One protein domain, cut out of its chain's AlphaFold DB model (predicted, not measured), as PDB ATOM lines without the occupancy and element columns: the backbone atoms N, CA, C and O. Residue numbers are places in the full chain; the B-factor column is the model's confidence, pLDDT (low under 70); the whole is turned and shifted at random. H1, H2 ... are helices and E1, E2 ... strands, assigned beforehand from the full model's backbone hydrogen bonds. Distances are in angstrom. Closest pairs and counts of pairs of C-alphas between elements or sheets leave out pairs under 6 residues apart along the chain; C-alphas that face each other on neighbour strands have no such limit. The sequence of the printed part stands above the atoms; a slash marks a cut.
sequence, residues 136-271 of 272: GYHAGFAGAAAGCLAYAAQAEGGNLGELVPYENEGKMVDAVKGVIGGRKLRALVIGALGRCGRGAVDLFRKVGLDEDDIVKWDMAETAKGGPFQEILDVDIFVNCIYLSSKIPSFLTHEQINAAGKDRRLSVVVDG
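Overview. This is residues 136 to 271 of the 272 residues of a protein of Thanatephorus cucumeris (strain AG1-IB / isolate 7/3/14) (UniProt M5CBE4). A small four-stranded parallel sheet has the helices H1 and H3 covering one face, and H2 packs on H1, away from the sheet. No named helix is on the other face; on that side lie loop residues such as 228 to 232, with H5 farther out. The 136 printed residues hold five named helices and four named strands, in the order H1 H2 E1 H3 E2 H4 E3 H5 E4, and the sheet's order is E2 E1 E3 E4. The class is mixed, helices and strands; the whole is compact, with a radius of gyration of the C-alphas of 14.5 A and spans of 40 by 33 by 28 A.

Arrangement. H1, residues 136 to 155, touches H2, residues 169 to 180, with its residues 145 to 152 alone; they run the same way at a shallow tilt of 26 degrees, and their closest C-alphas, of Ala 152 and Ile 180, are 5.9 A apart. With residues 136 to 145 alone, H1 touches H3, residues 195 to 206, at a steep tilt of 47 degrees; their closest C-alphas, of Gly 140 and Cys 196, are 4.2 A apart. H1 and H3 lie on the same face of the sheet of E2, residues 214 to 217, E1, residues 187 to 190, E3, residues 236 to 239, and E4, residues 267 to 270, forming two layers, helices on one face of a sheet. H1 is over E3 and E4 at a height of 8.0 A over the sheet; H3 is over E1 at 9.1 A. N 215 and O 187 are 2.8 A apart between E2 and E1, N 188 and O 236 2.9 A between E1 and E3, and N 237 and O 267 2.9 A between E3 and E4, each within hydrogen-bond range. E1, H3, E2 is a strand-helix-strand unit, two parallel neighbour strands with a helix between them along the chain, as is E3, H5, E4, where H5 is residues 253 to 259; both crossovers are right-handed. E2, H4, E3, with H4 at residues 219 to 222, is a split unit with E1 between its strands in the sheet, also right-handed. H4 and H5 are not on the sheet. In H1, H2, H3 and H5 every O i to N i+4 pair is within hydrogen-bond range; H4 is too short for such a pair.

Along the chain. H1 measures 28.4 A from C-alpha 136 at (251.784, 223.592, 165.999) to C-alpha 155. H2 measures 16.4 A and H3 16.5 A. E4 ends at C-alpha 270, (244.242, 225.434, 175.881).

Size, cuts and confidence. The C-alphas farthest apart, of Glu 167 and Ala 258, are 42.2 A apart. The printed part has no cut. The links H1 to H2, H4 to E3 and E3 to H5 are long. No printed residue has pLDDT under 70.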
ATOM      1  N   GLY A 136     251.774 222.793 164.774       87.62
ATOM      2  CA  GLY A 136     251.784 223.592 165.999       87.62
ATOM      3  C   GLY A 136     251.598 225.089 165.755       87.62
ATOM      4  O   GLY A 136     250.821 225.703 166.462       87.62
ATOM      5  N   TYR A 137     252.243 225.659 164.733       94.12
ATOM      6  CA  TYR A 137     252.130 227.092 164.438       94.12
ATOM      7  C   TYR A 137     250.685 227.535 164.206       94.12
ATOM      8  O   TYR A 137     250.172 228.376 164.938       94.12
ATOM      9  N   HIS A 138     250.001 226.923 163.238       94.69
ATOM     10  CA  HIS A 138     248.622 227.288 162.930       94.69
ATOM     11  C   HIS A 138     247.639 226.881 164.033       94.69
ATOM     12  O   HIS A 138     246.611 227.532 164.166       94.69
ATOM     13  N   ALA A 139     247.958 225.877 164.860       93.88
ATOM     14  CA  ALA A 139     247.160 225.569 166.049       93.88
ATOM     15  C   ALA A 139     247.164 226.736 167.049       93.88
ATOM     16  O   ALA A 139     246.102 227.160 167.494       93.88
ATOM     17  N   GLY A 140     248.335 227.313 167.340       96.81
ATOM     18  CA  GLY A 140     248.428 228.487 168.209       96.81
ATOM     19  C   GLY A 140     247.820 229.739 167.583       96.81
ATOM     20  O   GLY A 140     247.118 230.482 168.260       96.81
ATOM     21  N   PHE A 141     248.028 229.931 166.278       97.75
ATOM     22  CA  PHE A 141     247.445 231.044 165.525       97.75
ATOM     23  C   PHE A 141     245.909 231.006 165.549       97.75
ATOM     24  O   PHE A 141     245.267 231.977 165.937       97.75
ATOM     25  N   ALA A 142     245.309 229.865 165.200       96.81
ATOM     26  CA  ALA A 142     243.858 229.689 165.214       96.81
ATOM     27  C   ALA A 142     243.287 229.684 166.642       96.81
ATOM     28  O   ALA A 142     242.219 230.244 166.876       96.81
ATOM     29  N   GLY A 143     244.006 229.102 167.609       97.31
ATOM     30  CA  GLY A 143     243.610 229.108 169.017       97.31
ATOM     31  C   GLY A 143     243.536 230.523 169.586       97.31
ATOM     32  O   GLY A 143     242.528 230.897 170.182       97.31
ATOM     33  N   ALA A 144     244.556 231.348 169.347       97.81
ATOM     34  CA  ALA A 144     244.526 232.749 169.757       97.81
ATOM     35  C   ALA A 144     243.401 233.531 169.045       97.81
ATOM     36  O   ALA A 144     242.803 234.420 169.654       97.81
ATOM     37  N   ALA A 145     243.045 233.167 167.805       97.75
ATOM     38  CA  ALA A 145     241.970 233.814 167.047       97.75
ATOM     39  C   ALA A 145     240.612 233.488 167.660       97.75
ATOM     40  O   ALA A 145     239.827 234.395 167.932       97.75
ATOM     41  N   ALA A 146     240.380 232.212 167.972       97.75
ATOM     42  CA  ALA A 146     239.219 231.771 168.734       97.75
ATOM     43  C   ALA A 146     239.147 232.465 170.103       97.75
ATOM     44  O   ALA A 146     238.072 232.905 170.506       97.75
ATOM     45  N   GLY A 147     240.287 232.635 170.780       97.56
ATOM     46  CA  GLY A 147     240.371 233.375 172.037       97.56
ATOM     47  C   GLY A 147     239.904 234.824 171.902       97.56
ATOM     48  O   GLY A 147     239.090 235.290 172.697       97.56
ATOM     49  N   CYS A 148     240.368 235.523 170.863       97.31
ATOM     50  CA  CYS A 148     239.967 236.901 170.577       97.31
ATOM     51  C   CYS A 148     238.474 237.019 170.238       97.31
ATOM     52  O   CYS A 148     237.802 237.918 170.739       97.31
ATOM     53  N   LEU A 149     237.953 236.102 169.415       96.94
ATOM     54  CA  LEU A 149     236.530 236.044 169.067       96.94
ATOM     55  C   LEU A 149     235.671 235.790 170.316       96.94
ATOM     56  O   LEU A 149     234.659 236.460 170.511       96.94
ATOM     57  N   ALA A 150     236.093 234.867 171.188       97.19
ATOM     58  CA  ALA A 150     235.402 234.580 172.443       97.19
ATOM     59  C   ALA A 150     235.406 235.787 173.385       97.19
ATOM     60  O   ALA A 150     234.373 236.109 173.968       97.19
ATOM     61  N   TYR A 151     236.546 236.470 173.503       96.38
ATOM     62  CA  TYR A 151     236.670 237.671 174.322       96.38
ATOM     63  C   TYR A 151     235.736 238.781 173.825       96.38
ATOM     64  O   TYR A 151     234.996 239.368 174.614       96.38
ATOM     65  N   ALA A 152     235.719 239.032 172.512       95.25
ATOM     66  CA  ALA A 152     234.841 240.031 171.912       95.25
ATOM     67  C   ALA A 152     233.355 239.701 172.142       95.25
ATOM     68  O   ALA A 152     232.601 240.573 172.572       95.25
ATOM     69  N   ALA A 153     232.954 238.439 171.950       94.94
ATOM     70  CA  ALA A 153     231.580 238.000 172.191       94.94
ATOM     71  C   ALA A 153     231.161 238.172 173.663       94.94
ATOM     72  O   ALA A 153     230.071 238.674 173.935       94.94
ATOM     73  N   GLN A 154     232.035 237.822 174.616       93.88
ATOM     74  CA  GLN A 154     231.772 238.024 176.047       93.88
ATOM     75  C   GLN A 154     231.643 239.507 176.411       93.88
ATOM     76  O   GLN A 154     230.770 239.867 177.200       93.88
ATOM     77  N   ALA A 155     232.467 240.375 175.814       90.38
ATOM     78  CA  ALA A 155     232.384 241.822 176.020       90.38
ATOM     79  C   ALA A 155     231.051 242.418 175.527       90.38
ATOM     80  O   ALA A 155     230.622 243.460 176.021       90.38
ATOM     81  N   GLU A 156     230.382 241.751 174.585       91.38
ATOM     82  CA  GLU A 156     229.053 242.105 174.071       91.38
ATOM     83  C   GLU A 156     227.910 241.383 174.816       91.38
ATOM     84  O   GLU A 156     226.740 241.533 174.466       91.38
ATOM     85  N   GLY A 157     228.227 240.626 175.874       93.25
ATOM     86  CA  GLY A 157     227.256 239.896 176.697       93.25
ATOM     87  C   GLY A 157     226.821 238.544 176.121       93.25
ATOM     88  O   GLY A 157     225.858 237.958 176.616       93.25
ATOM     89  N   GLY A 158     227.509 238.052 175.088       94.38
ATOM     90  CA  GLY A 158     227.238 236.778 174.426       94.38
ATOM     91  C   GLY A 158     228.297 235.702 174.687       94.38
ATOM     92  O   GLY A 158     229.245 235.878 175.448       94.38
ATOM     93  N   ASN A 159     228.131 234.569 174.007       94.75
ATOM     94  CA  ASN A 159     229.109 233.482 173.961       94.75
ATOM     95  C   ASN A 159     229.695 233.371 172.552       94.75
ATOM     96  O   ASN A 159     229.070 233.804 171.582       94.75
ATOM     97  N   LEU A 160     230.871 232.749 172.436       94.94
ATOM     98  CA  LEU A 160     231.439 232.409 171.134       94.94
ATOM     99  C   LEU A 160     230.459 231.511 170.360       94.94
ATOM    100  O   LEU A 160     230.021 230.482 170.873       94.94
ATOM    101  N   GLY A 161     230.119 231.924 169.138       93.38
ATOM    102  CA  GLY A 161     229.304 231.132 168.221       93.38
ATOM    103  C   GLY A 161     230.084 229.993 167.561       93.38
ATOM    104  O   GLY A 161     231.233 229.710 167.897       93.38
ATOM    105  N   GLU A 162     229.456 229.346 166.584       94.00
ATOM    106  CA  GLU A 162     230.119 228.331 165.769       94.00
ATOM    107  C   GLU A 162     231.310 228.930 165.003       94.00
ATOM    108  O   GLU A 162     231.200 229.978 164.363       94.00
ATOM    109  N   LEU A 163     232.460 228.254 165.071       92.81
ATOM    110  CA  LEU A 163     233.646 228.630 164.312       92.81
ATOM    111  C   LEU A 163     233.640 227.926 162.960       92.81
ATOM    112  O   LEU A 163     233.708 226.700 162.888       92.81
ATOM    113  N   VAL A 164     233.648 228.718 161.892       91.19
ATOM    114  CA  VAL A 164     233.798 228.223 160.522       91.19
ATOM    115  C   VAL A 164     235.236 228.427 160.027       91.19
ATOM    116  O   VAL A 164     235.867 229.429 160.377       91.19
ATOM    117  N   PRO A 165     235.793 227.505 159.217       90.62
ATOM    118  CA  PRO A 165     237.114 227.691 158.629       90.62
ATOM    119  C   PRO A 165     237.173 228.941 157.747       90.62
ATOM    120  O   PRO A 165     236.278 229.184 156.939       90.62
ATOM    121  N   TYR A 166     238.263 229.694 157.858       92.62
ATOM    122  CA  TYR A 166     238.549 230.802 156.951       92.62
ATOM    123  C   TYR A 166     239.240 230.298 155.687       92.62
ATOM    124  O   TYR A 166     240.049 229.374 155.738       92.62
ATOM    125  N   GLU A 167     238.962 230.963 154.569       90.75
ATOM    126  CA  GLU A 167     239.595 230.699 153.272       90.75
ATOM    127  C   GLU A 167     241.117 230.898 153.322       90.75
ATOM    128  O   GLU A 167     241.882 230.129 152.747       90.75
ATOM    129  N   ASN A 168     241.572 231.935 154.029       93.69
ATOM    130  CA  ASN A 168     242.985 232.248 154.180       93.69
ATOM    131  C   ASN A 168     243.257 233.043 155.465       93.69
ATOM    132  O   ASN A 168     242.351 233.553 156.127       93.69
ATOM    133  N   GLU A 169     244.543 233.158 155.800       95.94
ATOM    134  CA  GLU A 169     245.017 233.850 157.000       95.94
ATOM    135  C   GLU A 169     244.608 235.331 157.033       95.94
ATOM    136  O   GLU A 169     244.193 235.819 158.080       95.94
ATOM    137  N   GLY A 170     244.665 236.035 155.896       97.12
ATOM    138  CA  GLY A 170     244.299 237.452 155.815       97.12
ATOM    139  C   GLY A 170     242.845 237.693 156.216       97.12
ATOM    140  O   GLY A 170     242.574 238.513 157.090       97.12
ATOM    141  N   LYS A 171     241.917 236.895 155.671       96.62
ATOM    142  CA  LYS A 171     240.488 236.947 156.032       96.62
ATOM    143  C   LYS A 171     240.248 236.668 157.516       96.62
ATOM    144  O   LYS A 171     239.404 237.326 158.121       96.62
ATOM    145  N   MET A 172     240.983 235.718 158.100       97.25
ATOM    146  CA  MET A 172     240.912 235.437 159.536       97.25
ATOM    147  C   MET A 172     241.387 236.638 160.357       97.25
ATOM    148  O   MET A 172     240.684 237.074 161.264       97.25
ATOM    149  N   VAL A 173     242.553 237.196 160.024       97.50
ATOM    150  CA  VAL A 173     243.121 238.355 160.727       97.50
ATOM    151  C   VAL A 173     242.187 239.560 160.640       97.50
ATOM    152  O   VAL A 173     241.949 240.199 161.662       97.50
ATOM    153  N   ASP A 174     241.629 239.855 159.467       96.56
ATOM    154  CA  ASP A 174     240.710 240.982 159.275       96.56
ATOM    155  C   ASP A 174     239.411 240.805 160.071       96.56
ATOM    156  O   ASP A 174     238.951 241.745 160.722       96.56
ATOM    157  N   ALA A 175     238.848 239.591 160.082       95.75
ATOM    158  CA  ALA A 175     237.662 239.281 160.876       95.75
ATOM    159  C   ALA A 175     237.931 239.443 162.377       95.75
ATOM    160  O   ALA A 175     237.142 240.074 163.082       95.75
ATOM    161  N   VAL A 176     239.066 238.926 162.860       96.50
ATOM    162  CA  VAL A 176     239.458 239.075 164.262       96.50
ATOM    163  C   VAL A 176     239.664 240.555 164.589       96.50
ATOM    164  O   VAL A 176     239.019 241.055 165.504       96.50
ATOM    165  N   LYS A 177     240.456 241.303 163.809       95.19
ATOM    166  CA  LYS A 177     240.640 242.760 163.990       95.19
ATOM    167  C   LYS A 177     239.320 243.514 164.106       95.19
ATOM    168  O   LYS A 177     239.180 244.356 164.996       95.19
ATOM    169  N   GLY A 178     238.375 243.202 163.219       94.19
ATOM    170  CA  GLY A 178     237.055 243.822 163.192       94.19
ATOM    171  C   GLY A 178     236.306 243.660 164.512       94.19
ATOM    172  O   GLY A 178     235.706 244.626 164.982       94.19
ATOM    173  N   VAL A 179     236.398 242.486 165.150       91.62
ATOM    174  CA  VAL A 179     235.716 242.243 166.428       91.62
ATOM    175  C   VAL A 179     236.490 242.727 167.641       91.62
ATOM    176  O   VAL A 179     235.843 243.074 168.620       91.62
ATOM    177  N   ILE A 180     237.832 242.779 167.629       90.00
ATOM    178  CA  ILE A 180     238.580 243.311 168.786       90.00
ATOM    179  C   ILE A 180     238.455 244.839 168.831       90.00
ATOM    180  O   ILE A 180     238.386 245.407 169.920       90.00
ATOM    181  N   GLY A 181     238.322 245.516 167.684       70.62
ATOM    182  CA  GLY A 181     237.847 246.904 167.615       70.62
ATOM    183  C   GLY A 181     238.705 247.919 168.382       70.62
ATOM    184  O   GLY A 181     238.164 248.814 169.024       70.62
ATOM    185  N   GLY A 182     240.033 247.755 168.388       71.88
ATOM    186  CA  GLY A 182     240.955 248.654 169.099       71.88
ATOM    187  C   GLY A 182     240.856 248.603 170.630       71.88
ATOM    188  O   GLY A 182     241.423 249.465 171.304       71.88
ATOM    189  N   ARG A 183     240.142 247.618 171.195       81.81
ATOM    190  CA  ARG A 183     240.131 247.364 172.642       81.81
ATOM    191  C   ARG A 183     241.565 247.113 173.119       81.81
ATOM    192  O   ARG A 183     242.303 246.355 172.494       81.81
ATOM    193  N   LYS A 184     241.940 247.716 174.252       86.88
ATOM    194  CA  LYS A 184     243.210 247.411 174.920       86.88
ATOM    195  C   LYS A 184     243.117 246.028 175.549       86.88
ATOM    196  O   LYS A 184     242.437 245.853 176.556       86.88
ATOM    197  N   LEU A 185     243.791 245.074 174.928       92.88
ATOM    198  CA  LEU A 185     243.784 243.671 175.303       92.88
ATOM    199  C   LEU A 185     245.187 243.267 175.726       92.88
ATOM    200  O   LEU A 185     246.131 243.521 174.989       92.88
ATOM    201  N   ARG A 186     245.309 242.583 176.861       97.62
ATOM    202  CA  ARG A 186     246.553 241.959 177.303       97.62
ATOM    203  C   ARG A 186     246.429 240.448 177.188       97.62
ATOM    204  O   ARG A 186     245.464 239.869 177.684       97.62
ATOM    205  N   ALA A 187     247.406 239.808 176.566       98.25
ATOM    206  CA  ALA A 187     247.438 238.366 176.384       98.25
ATOM    207  C   ALA A 187     248.664 237.754 177.068       98.25
ATOM    208  O   ALA A 187     249.752 238.321 177.025       98.25
ATOM    209  N   LEU A 188     248.498 236.577 177.666       98.56
ATOM    210  CA  LEU A 188     249.596 235.739 178.146       98.56
ATOM    211  C   LEU A 188     249.685 234.486 177.285       98.56
ATOM    212  O   LEU A 188     248.704 233.762 177.140       98.56
ATOM    213  N   VAL A 189     250.873 234.196 176.767       98.50
ATOM    214  CA  VAL A 189     251.180 232.948 176.064       98.50
ATOM    215  C   VAL A 189     252.235 232.194 176.862       98.50
ATOM    216  O   VAL A 189     253.371 232.656 176.963       98.50
ATOM    217  N   ILE A 190     251.878 231.031 177.411       97.56
ATOM    218  CA  ILE A 190     252.828 230.126 178.077       97.56
ATOM    219  C   ILE A 190     253.283 229.055 177.078       97.56
ATOM    220  O   ILE A 190     252.455 228.400 176.453       97.56
ATOM    221  N   GLY A 191     254.596 228.866 176.926       95.81
ATOM    222  CA  GLY A 191     255.200 228.080 175.841       95.81
ATOM    223  C   GLY A 191     255.460 228.915 174.582       95.81
ATOM    224  O   GLY A 191     255.376 228.403 173.457       95.81
ATOM    225  N   ALA A 192     255.727 230.213 174.759       96.69
ATOM    226  CA  ALA A 192     255.867 231.207 173.695       96.69
ATOM    227  C   ALA A 192     257.008 230.903 172.703       96.69
ATOM    228  O   ALA A 192     256.921 231.284 171.531       96.69
ATOM    229  N   LEU A 193     258.055 230.181 173.123       94.56
ATOM    230  CA  LEU A 193     259.175 229.785 172.260       94.56
ATOM    231  C   LEU A 193     258.871 228.515 171.447       94.56
ATOM    232  O   LEU A 193     259.639 228.137 170.556       94.56
ATOM    233  N   GLY A 194     257.747 227.846 171.708       92.19
ATOM    234  CA  GLY A 194     257.270 226.698 170.943       92.19
ATOM    235  C   GLY A 194     256.721 227.073 169.561       92.19
ATOM    236  O   GLY A 194     256.550 228.239 169.214       92.19
ATOM    237  N   ARG A 195     256.414 226.065 168.728       92.94
ATOM    238  CA  ARG A 195     255.712 226.298 167.445       92.94
ATOM    239  C   ARG A 195     254.336 226.926 167.682       92.94
ATOM    240  O   ARG A 195     254.021 227.900 167.017       92.94
ATOM    241  N   CYS A 196     253.579 226.372 168.631       95.12
ATOM    242  CA  CYS A 196     252.248 226.843 169.010       95.12
ATOM    243  C   CYS A 196     252.295 228.257 169.591       95.12
ATOM    244  O   CYS A 196     251.687 229.157 169.020       95.12
ATOM    245  N   GLY A 197     253.141 228.495 170.598       97.06
ATOM    246  CA  GLY A 197     253.289 229.824 171.189       97.06
ATOM    247  C   GLY A 197     253.674 230.911 170.184       97.06
ATOM    248  O   GLY A 197     253.049 231.968 170.169       97.06
ATOM    249  N   ARG A 198     254.615 230.638 169.266       97.31
ATOM    250  CA  ARG A 198     254.951 231.589 168.189       97.31
ATOM    251  C   ARG A 198     253.761 231.934 167.295       97.31
ATOM    252  O   ARG A 198     253.646 233.087 166.907       97.31
ATOM    253  N   GLY A 199     252.907 230.963 166.969       97.62
ATOM    254  CA  GLY A 199     251.701 231.208 166.175       97.62
ATOM    255  C   GLY A 199     250.680 232.076 166.910       97.62
ATOM    256  O   GLY A 199     250.143 233.008 166.320       97.62
ATOM    257  N   ALA A 200     250.466 231.825 168.205       98.19
ATOM    258  CA  ALA A 200     249.587 232.645 169.039       98.19
ATOM    259  C   ALA A 200     250.089 234.096 169.141       98.19
ATOM    260  O   ALA A 200     249.330 235.038 168.918       98.19
ATOM    261  N   VAL A 201     251.387 234.277 169.408       98.38
ATOM    262  CA  VAL A 201     252.037 235.596 169.458       98.38
ATOM    263  C   VAL A 201     251.938 236.323 168.112       98.38
ATOM    264  O   VAL A 201     251.641 237.515 168.087       98.38
ATOM    265  N   ASP A 202     252.173 235.628 166.995       98.19
ATOM    266  CA  ASP A 202     252.084 236.231 165.658       98.19
ATOM    267  C   ASP A 202     250.667 236.700 165.330       98.19
ATOM    268  O   ASP A 202     250.500 237.801 164.805       98.19
ATOM    269  N   LEU A 203     249.639 235.927 165.700       98.06
ATOM    270  CA  LEU A 203     248.266 236.399 165.573       98.06
ATOM    271  C   LEU A 203     248.050 237.676 166.392       98.06
ATOM    272  O   LEU A 203     247.572 238.654 165.825       98.06
ATOM    273  N   PHE A 204     248.392 237.689 167.686       97.50
ATOM    274  CA  PHE A 204     248.172 238.862 168.542       97.50
ATOM    275  C   PHE A 204     248.809 240.130 167.953       97.50
ATOM    276  O   PHE A 204     248.151 241.166 167.856       97.50
ATOM    277  N   ARG A 205     250.041 240.023 167.443       96.81
ATOM    278  CA  ARG A 205     250.698 241.116 166.709       96.81
ATOM    279  C   ARG A 205     249.929 241.503 165.453       96.81
ATOM    280  O   ARG A 205     249.668 242.680 165.220       96.81
ATOM    281  N   LYS A 206     249.544 240.519 164.636       96.75
ATOM    282  CA  LYS A 206     248.821 240.762 163.384       96.75
ATOM    283  C   LYS A 206     247.487 241.437 163.610       96.75
ATOM    284  O   LYS A 206     247.136 242.251 162.766       96.75
ATOM    285  N   VAL A 207     246.779 241.145 164.700       95.50
ATOM    286  CA  VAL A 207     245.491 241.774 165.042       95.50
ATOM    287  C   VAL A 207     245.644 243.113 165.771       95.50
ATOM    288  O   VAL A 207     244.643 243.784 166.008       95.50
ATOM    289  N   GLY A 208     246.884 243.546 166.024       93.94
ATOM    290  CA  GLY A 208     247.215 244.905 166.450       93.94
ATOM    291  C   GLY A 208     247.469 245.084 167.944       93.94
ATOM    292  O   GLY A 208     247.350 246.210 168.417       93.94
ATOM    293  N   LEU A 209     247.791 244.021 168.691       95.31
ATOM    294  CA  LEU A 209     248.259 244.181 170.071       95.31
ATOM    295  C   LEU A 209     249.679 244.752 170.081       95.31
ATOM    296  O   LEU A 209     250.540 244.310 169.314       95.31
ATOM    297  N   ASP A 210     249.916 245.691 170.995       94.88
ATOM    298  CA  ASP A 210     251.249 246.205 171.283       94.88
ATOM    299  C   ASP A 210     252.108 245.116 171.939       94.88
ATOM    300  O   ASP A 210     251.620 244.256 172.671       94.88
ATOM    301  N   GLU A 211     253.420 245.146 171.701       95.88
ATOM    302  CA  GLU A 211     254.316 244.079 172.165       95.88
ATOM    303  C   GLU A 211     254.380 243.973 173.701       95.88
ATOM    304  O   GLU A 211     254.574 242.877 174.232       95.88
ATOM    305  N   ASP A 212     254.159 245.084 174.409       96.38
ATOM    306  CA  ASP A 212     254.099 245.142 175.878       96.38
ATOM    307  C   ASP A 212     252.816 244.507 176.447       96.38
ATOM    308  O   ASP A 212     252.785 244.071 177.604       96.38
ATOM    309  N   ASP A 213     251.772 244.393 175.625       97.12
ATOM    310  CA  ASP A 213     250.516 243.733 175.968       97.12
ATOM    311  C   ASP A 213     250.539 242.221 175.667       97.12
ATOM    312  O   ASP A 213     249.611 241.498 176.040       97.12
ATOM    313  N   ILE A 214     251.612 241.709 175.053       98.06
ATOM    314  CA  ILE A 214     251.802 240.280 174.771       98.06
ATOM    315  C   ILE A 214     252.844 239.707 175.740       98.06
ATOM    316  O   ILE A 214     254.049 239.664 175.471       98.06
ATOM    317  N   VAL A 215     252.374 239.203 176.879       98.38
ATOM    318  CA  VAL A 215     253.217 238.524 177.864       98.38
ATOM    319  C   VAL A 215     253.616 237.152 177.315       98.38
ATOM    320  O   VAL A 215     252.777 236.296 177.041       98.38
ATOM    321  N   LYS A 216     254.920 236.941 177.134       98.38
ATOM    322  CA  LYS A 216     255.497 235.725 176.542       98.38
ATOM    323  C   LYS A 216     256.267 234.971 177.610       98.38
ATOM    324  O   LYS A 216     257.320 235.433 178.034       98.38
ATOM    325  N   TRP A 217     255.737 233.835 178.033       97.56
ATOM    326  CA  TRP A 217     256.342 232.982 179.047       97.56
ATOM    327  C   TRP A 217     256.763 231.646 178.456       97.56
ATOM    328  O   TRP A 217     256.136 231.120 177.532       97.56
ATOM    329  N   ASP A 218     257.808 231.070 179.028       95.44
ATOM    330  CA  ASP A 218     258.288 229.736 178.712       95.44
ATOM    331  C   ASP A 218     258.824 229.043 179.983       95.44
ATOM    332  O   ASP A 218     258.392 229.329 181.107       95.44
ATOM    333  N   MET A 219     259.727 228.073 179.828       91.75
ATOM    334  CA  MET A 219     260.283 227.299 180.940       91.75
ATOM    335  C   MET A 219     260.881 228.169 182.054       91.75
ATOM    336  O   MET A 219     260.752 227.815 183.221       91.75
ATOM    337  N   ALA A 220     261.518 229.296 181.720       94.25
ATOM    338  CA  ALA A 220     262.162 230.162 182.708       94.25
ATOM    339  C   ALA A 220     261.162 230.742 183.724       94.25
ATOM    340  O   ALA A 220     261.424 230.724 184.926       94.25
ATOM    341  N   GLU A 221     259.999 231.199 183.260       95.75
ATOM    342  CA  GLU A 221     258.975 231.805 184.113       95.75
ATOM    343  C   GLU A 221     258.130 230.745 184.830       95.75
ATOM    344  O   GLU A 221     257.741 230.921 185.987       95.75
ATOM    345  N   THR A 222     257.876 229.613 184.164       92.81
ATOM    346  CA  THR A 222     257.057 228.519 184.712       92.81
ATOM    347  C   THR A 222     257.796 227.626 185.713       92.81
ATOM    348  O   THR A 222     257.147 226.938 186.504       92.81
ATOM    349  N   ALA A 223     259.136 227.659 185.750       91.56
ATOM    350  CA  ALA A 223     259.961 226.817 186.624       91.56
ATOM    351  C   ALA A 223     259.667 226.987 188.127       91.56
ATOM    352  O   ALA A 223     259.902 226.057 188.898       91.56
ATOM    353  N   LYS A 224     259.124 228.140 188.547       91.25
ATOM    354  CA  LYS A 224     258.725 228.397 189.943       91.25
ATOM    355  C   LYS A 224     257.557 227.516 190.421       91.25
ATOM    356  O   LYS A 224     257.364 227.381 191.625       91.25
ATOM    357  N   GLY A 225     256.825 226.896 189.491       90.75
ATOM    358  CA  GLY A 225     255.628 226.105 189.770       90.75
ATOM    359  C   GLY A 225     254.392 226.979 189.985       90.75
ATOM    360  O   GLY A 225     254.473 228.063 190.557       90.75
ATOM    361  N   GLY A 226     253.245 226.519 189.480       91.12
ATOM    362  CA  GLY A 226     251.967 227.207 189.664       91.12
ATOM    363  C   GLY A 226     251.387 227.049 191.080       91.12
ATOM    364  O   GLY A 226     251.913 226.266 191.877       91.12
ATOM    365  N   PRO A 227     250.270 227.735 191.384       95.38
ATOM    366  CA  PRO A 227     249.502 228.589 190.472       95.38
ATOM    367  C   PRO A 227     250.172 229.942 190.174       95.38
ATOM    368  O   PRO A 227     250.972 230.434 190.968       95.38
ATOM    369  N   PHE A 228     249.837 230.553 189.035       96.50
ATOM    370  CA  PHE A 228     250.389 231.847 188.614       96.50
ATOM    371  C   PHE A 228     249.337 232.952 188.703       96.50
ATOM    372  O   PHE A 228     248.270 232.862 188.095       96.50
ATOM    373  N   GLN A 229     249.637 234.018 189.447       95.94
ATOM    374  CA  GLN A 229     248.762 235.193 189.529       95.94
ATOM    375  C   GLN A 229     248.708 235.942 188.197       95.94
ATOM    376  O   GLN A 229     247.655 236.427 187.804       95.94
ATOM    377  N   GLU A 230     249.804 235.914 187.447       97.00
ATOM    378  CA  GLU A 230     249.954 236.604 186.172       97.00
ATOM    379  C   GLU A 230     248.951 236.121 185.106       97.00
ATOM    380  O   GLU A 230     248.624 236.873 184.190       97.00
ATOM    381  N   ILE A 231     248.414 234.900 185.245       97.75
ATOM    382  CA  ILE A 231     247.322 234.395 184.398       97.75
ATOM    383  C   ILE A 231     246.015 235.155 184.659       97.75
ATOM    384  O   ILE A 231     245.253 235.384 183.725       97.75
ATOM    385  N   LEU A 232     245.742 235.569 185.899       97.75
ATOM    386  CA  LEU A 232     244.537 236.325 186.254       97.75
ATOM    387  C   LEU A 232     244.624 237.816 185.885       97.75
ATOM    388  O   LEU A 232     243.586 238.478 185.837       97.75
ATOM    389  N   ASP A 233     245.827 238.318 185.586       96.75
ATOM    390  CA  ASP A 233     246.127 239.739 185.336       96.75
ATOM    391  C   ASP A 233     246.158 240.117 183.835       96.75
ATOM    392  O   ASP A 233     246.533 241.240 183.459       96.75
ATOM    393  N   VAL A 234     245.784 239.184 182.959       97.88
ATOM    394  CA  VAL A 234     245.623 239.367 181.505       97.88
ATOM    395  C   VAL A 234     244.173 239.135 181.099       97.88
ATOM    396  O   VAL A 234     243.411 238.623 181.898       97.88
ATOM    397  N   ASP A 235     243.771 239.490 179.883       97.56
ATOM    398  CA  ASP A 235     242.413 239.241 179.377       97.56
ATOM    399  C   ASP A 235     242.275 237.839 178.760       97.56
ATOM    400  O   ASP A 235     241.271 237.149 178.967       97.56
ATOM    401  N   ILE A 236     243.305 237.413 178.017       98.06
ATOM    402  CA  ILE A 236     243.362 236.117 177.329       98.06
ATOM    403  C   ILE A 236     244.621 235.370 177.750       98.06
ATOM    404  O   ILE A 236     245.733 235.881 177.626       98.06
ATOM    405  N   PHE A 237     244.455 234.127 178.183       98.38
ATOM    406  CA  PHE A 237     245.554 233.207 178.434       98.38
ATOM    407  C   PHE A 237     245.559 232.092 177.383       98.38
ATOM    408  O   PHE A 237     244.558 231.406 177.203       98.38
ATOM    409  N   VAL A 238     246.691 231.891 176.705       98.25
ATOM    410  CA  VAL A 238     246.922 230.793 175.762       98.25
ATOM    411  C   VAL A 238     247.984 229.848 176.328       98.25
ATOM    412  O   VAL A 238     249.154 230.219 176.474       98.25
ATOM    413  N   ASN A 239     247.594 228.609 176.620       96.62
ATOM    414  CA  ASN A 239     248.515 227.545 177.004       96.62
ATOM    415  C   ASN A 239     249.022 226.806 175.757       96.62
ATOM    416  O   ASN A 239     248.241 226.286 174.961       96.62
ATOM    417  N   CYS A 240     250.340 226.757 175.577       95.38
ATOM    418  CA  CYS A 240     251.007 226.102 174.449       95.38
ATOM    419  C   CYS A 240     252.025 225.035 174.887       95.38
ATOM    420  O   CYS A 240     252.828 224.590 174.060       95.38
ATOM    421  N   ILE A 241     252.023 224.630 176.164       89.12
ATOM    422  CA  ILE A 241     252.942 223.619 176.702       89.12
ATOM    423  C   ILE A 241     252.275 222.247 176.768       89.12
ATOM    424  O   ILE A 241     251.396 222.009 177.588       89.12
ATOM    425  N   TYR A 242     252.771 221.306 175.965       80.12
ATOM    426  CA  TYR A 242     252.430 219.897 176.134       80.12
ATOM    427  C   TYR A 242     253.188 219.310 177.330       80.12
ATOM    428  O   TYR A 242     254.419 219.369 177.383       80.12
ATOM    429  N   LEU A 243     252.460 218.705 178.267       74.06
ATOM    430  CA  LEU A 243     253.024 218.107 179.473       74.06
ATOM    431  C   LEU A 243     253.093 216.584 179.339       74.06
ATOM    432  O   LEU A 243     252.081 215.910 179.174       74.06
ATOM    433  N   SER A 244     254.296 216.021 179.461       72.06
ATOM    434  CA  SER A 244     254.507 214.565 179.488       72.06
ATOM    435  C   SER A 244     254.327 213.945 180.877       72.06
ATOM    436  O   SER A 244     254.323 212.723 181.014       72.06
ATOM    437  N   SER A 245     254.213 214.772 181.915       79.81
ATOM    438  CA  SER A 245     254.058 214.361 183.310       79.81
ATOM    439  C   SER A 245     253.213 215.373 184.070       79.81
ATOM    440  O   SER A 245     253.178 216.552 183.721       79.81
ATOM    441  N   LYS A 246     252.561 214.924 185.146       83.38
ATOM    442  CA  LYS A 246     251.785 215.806 186.018       83.38
ATOM    443  C   LYS A 246     252.706 216.839 186.677       83.38
ATOM    444  O   LYS A 246     253.681 216.465 187.322       83.38
ATOM    445  N   ILE A 247     252.358 218.112 186.543       86.38
ATOM    446  CA  ILE A 247     252.983 219.241 187.240       86.38
ATOM    447  C   ILE A 247     251.919 219.973 188.077       86.38
ATOM    448  O   ILE A 247     250.726 219.696 187.900       86.38
ATOM    449  N   PRO A 248     252.302 220.882 188.992       89.00
ATOM    450  CA  PRO A 248     251.345 221.777 189.634       89.00
ATOM    451  C   PRO A 248     250.517 222.544 188.597       89.00
ATOM    452  O   PRO A 248     251.054 223.002 187.588       89.00
ATOM    453  N   SER A 249     249.215 222.684 188.844       91.12
ATOM    454  CA  SER A 249     248.317 223.411 187.946       91.12
ATOM    455  C   SER A 249     248.742 224.874 187.815       91.12
ATOM    456  O   SER A 249     248.988 225.543 188.816       91.12
ATOM    457  N   PHE A 250     248.780 225.389 186.586       93.75
ATOM    458  CA  PHE A 250     249.077 226.803 186.328       93.75
ATOM    459  C   PHE A 250     247.959 227.731 186.809       93.75
ATOM    460  O   PHE A 250     248.235 228.832 187.274       93.75
ATOM    461  N   LEU A 251     246.716 227.256 186.749       93.62
ATOM    462  CA  LEU A 251     245.520 227.958 187.193       93.62
ATOM    463  C   LEU A 251     244.628 226.983 187.973       93.62
ATOM    464  O   LEU A 251     244.475 225.826 187.569       93.62
ATOM    465  N   THR A 252     244.047 227.423 189.090       94.56
ATOM    466  CA  THR A 252     243.162 226.593 189.927       94.56
ATOM    467  C   THR A 252     241.794 227.239 190.115       94.56
ATOM    468  O   THR A 252     241.651 228.459 190.086       94.56
ATOM    469  N   HIS A 253     240.776 226.410 190.368       94.06
ATOM    470  CA  HIS A 253     239.432 226.892 190.698       94.06
ATOM    471  C   HIS A 253     239.427 227.758 191.965       94.06
ATOM    472  O   HIS A 253     238.738 228.770 191.998       94.06
ATOM    473  N   GLU A 254     240.215 227.402 192.987       95.69
ATOM    474  CA  GLU A 254     240.341 228.202 194.214       95.69
ATOM    475  C   GLU A 254     240.861 229.611 193.926       95.69
ATOM    476  O   GLU A 254     240.283 230.577 194.414       95.69
ATOM    477  N   GLN A 255     241.896 229.742 193.091       95.06
ATOM    478  CA  GLN A 255     242.469 231.043 192.750       95.06
ATOM    479  C   GLN A 255     241.494 231.897 191.923       95.06
ATOM    480  O   GLN A 255     241.337 233.085 192.196       95.06
ATOM    481  N   ILE A 256     240.790 231.291 190.957       94.81
ATOM    482  CA  ILE A 256     239.749 231.977 190.171       94.81
ATOM    483  C   ILE A 256     238.614 232.457 191.087       94.81
ATOM    484  O   ILE A 256     238.182 233.605 190.983       94.81
ATOM    485  N   ASN A 257     238.142 231.596 191.994       95.19
ATOM    486  CA  ASN A 257     237.055 231.921 192.917       95.19
ATOM    487  C   ASN A 257     237.457 233.015 193.910       95.19
ATOM    488  O   ASN A 257     236.660 233.912 194.172       95.19
ATOM    489  N   ALA A 258     238.686 232.960 194.432       95.94
ATOM    490  CA  ALA A 258     239.219 233.965 195.343       95.94
ATOM    491  C   ALA A 258     239.360 235.339 194.670       95.94
ATOM    492  O   ALA A 258     239.036 236.348 195.289       95.94
ATOM    493  N   ALA A 259     239.791 235.382 193.404       95.75
ATOM    494  CA  ALA A 259     239.884 236.627 192.643       95.75
ATOM    495  C   ALA A 259     238.510 237.177 192.221       95.75
ATOM    496  O   ALA A 259     238.352 238.381 192.039       95.75
ATOM    497  N   GLY A 260     237.500 236.317 192.063       93.94
ATOM    498  CA  GLY A 260     236.115 236.728 191.845       93.94
ATOM    499  C   GLY A 260     235.945 237.674 190.650       93.94
ATOM    500  O   GLY A 260     236.173 237.283 189.504       93.94
ATOM    501  N   LYS A 261     235.496 238.905 190.926       91.69
ATOM    502  CA  LYS A 261     235.306 239.975 189.926       91.69
ATOM    503  C   LYS A 261     236.548 240.847 189.718       91.69
ATOM    504  O   LYS A 261     236.557 241.630 188.777       91.69
ATOM    505  N   ASP A 262     237.562 240.702 190.566       92.81
ATOM    506  CA  ASP A 262     238.792 241.493 190.508       92.81
ATOM    507  C   ASP A 262     239.803 240.909 189.506       92.81
ATOM    508  O   ASP A 262     240.780 241.567 189.151       92.81
ATOM    509  N   ARG A 263     239.571 239.683 189.008       95.25
ATOM    510  CA  ARG A 263     240.357 239.109 187.906       95.25
ATOM    511  C   ARG A 263     240.116 239.876 186.607       95.25
ATOM    512  O   ARG A 263     238.983 240.232 186.283       95.25
ATOM    513  N   ARG A 264     241.171 240.006 185.808       95.94
ATOM    514  CA  ARG A 264     241.082 240.480 184.424       95.94
ATOM    515  C   ARG A 264     240.793 239.342 183.443       95.94
ATOM    516  O   ARG A 264     240.092 239.552 182.457       95.94
ATOM    517  N   LEU A 265     241.291 238.137 183.738       97.25
ATOM    518  CA  LEU A 265     241.170 236.978 182.850       97.25
ATOM    519  C   LEU A 265     239.726 236.714 182.473       97.25
ATOM    520  O   LEU A 265     238.894 236.549 183.357       97.25
ATOM    521  N   SER A 266     239.455 236.600 181.176       94.75
ATOM    522  CA  SER A 266     238.131 236.305 180.619       94.75
ATOM    523  C   SER A 266     238.147 235.027 179.781       94.75
ATOM    524  O   SER A 266     237.207 234.233 179.869       94.75
ATOM    525  N   VAL A 267     239.228 234.771 179.035       97.00
ATOM    526  CA  VAL A 267     239.318 233.619 178.130       97.00
ATOM    527  C   VAL A 267     240.585 232.811 178.374       97.00
ATOM    528  O   VAL A 267     241.684 233.359 178.438       97.00
ATOM    529  N   VAL A 268     240.430 231.490 178.445       97.19
ATOM    530  CA  VAL A 268     241.534 230.529 178.413       97.19
ATOM    531  C   VAL A 268     241.441 229.723 177.123       97.19
ATOM    532  O   VAL A 268     240.405 229.133 176.827       97.19
ATOM    533  N   VAL A 269     242.533 229.696 176.370       97.38
ATOM    534  CA  VAL A 269     242.725 228.859 175.189       97.38
ATOM    535  C   VAL A 269     243.756 227.802 175.548       97.38
ATOM    536  O   VAL A 269     244.935 228.114 175.719       97.38
ATOM    537  N   ASP A 270     243.328 226.549 175.654       93.06
ATOM    538  CA  ASP A 270     244.242 225.434 175.881       93.06
ATOM    539  C   ASP A 270     244.542 224.722 174.560       93.06
ATOM    540  O   ASP A 270     243.663 224.107 173.956       93.06
ATOM    541  N   GLY A 271     245.772 224.876 174.066       76.75
ATOM    542  CA  GLY A 271     246.221 224.299 172.799       76.75
ATOM    543  C   GLY A 271     246.887 222.929 172.937       76.75
ATOM    544  O   GLY A 271     247.592 222.528 172.004       76.75
TER     545      GLY A 271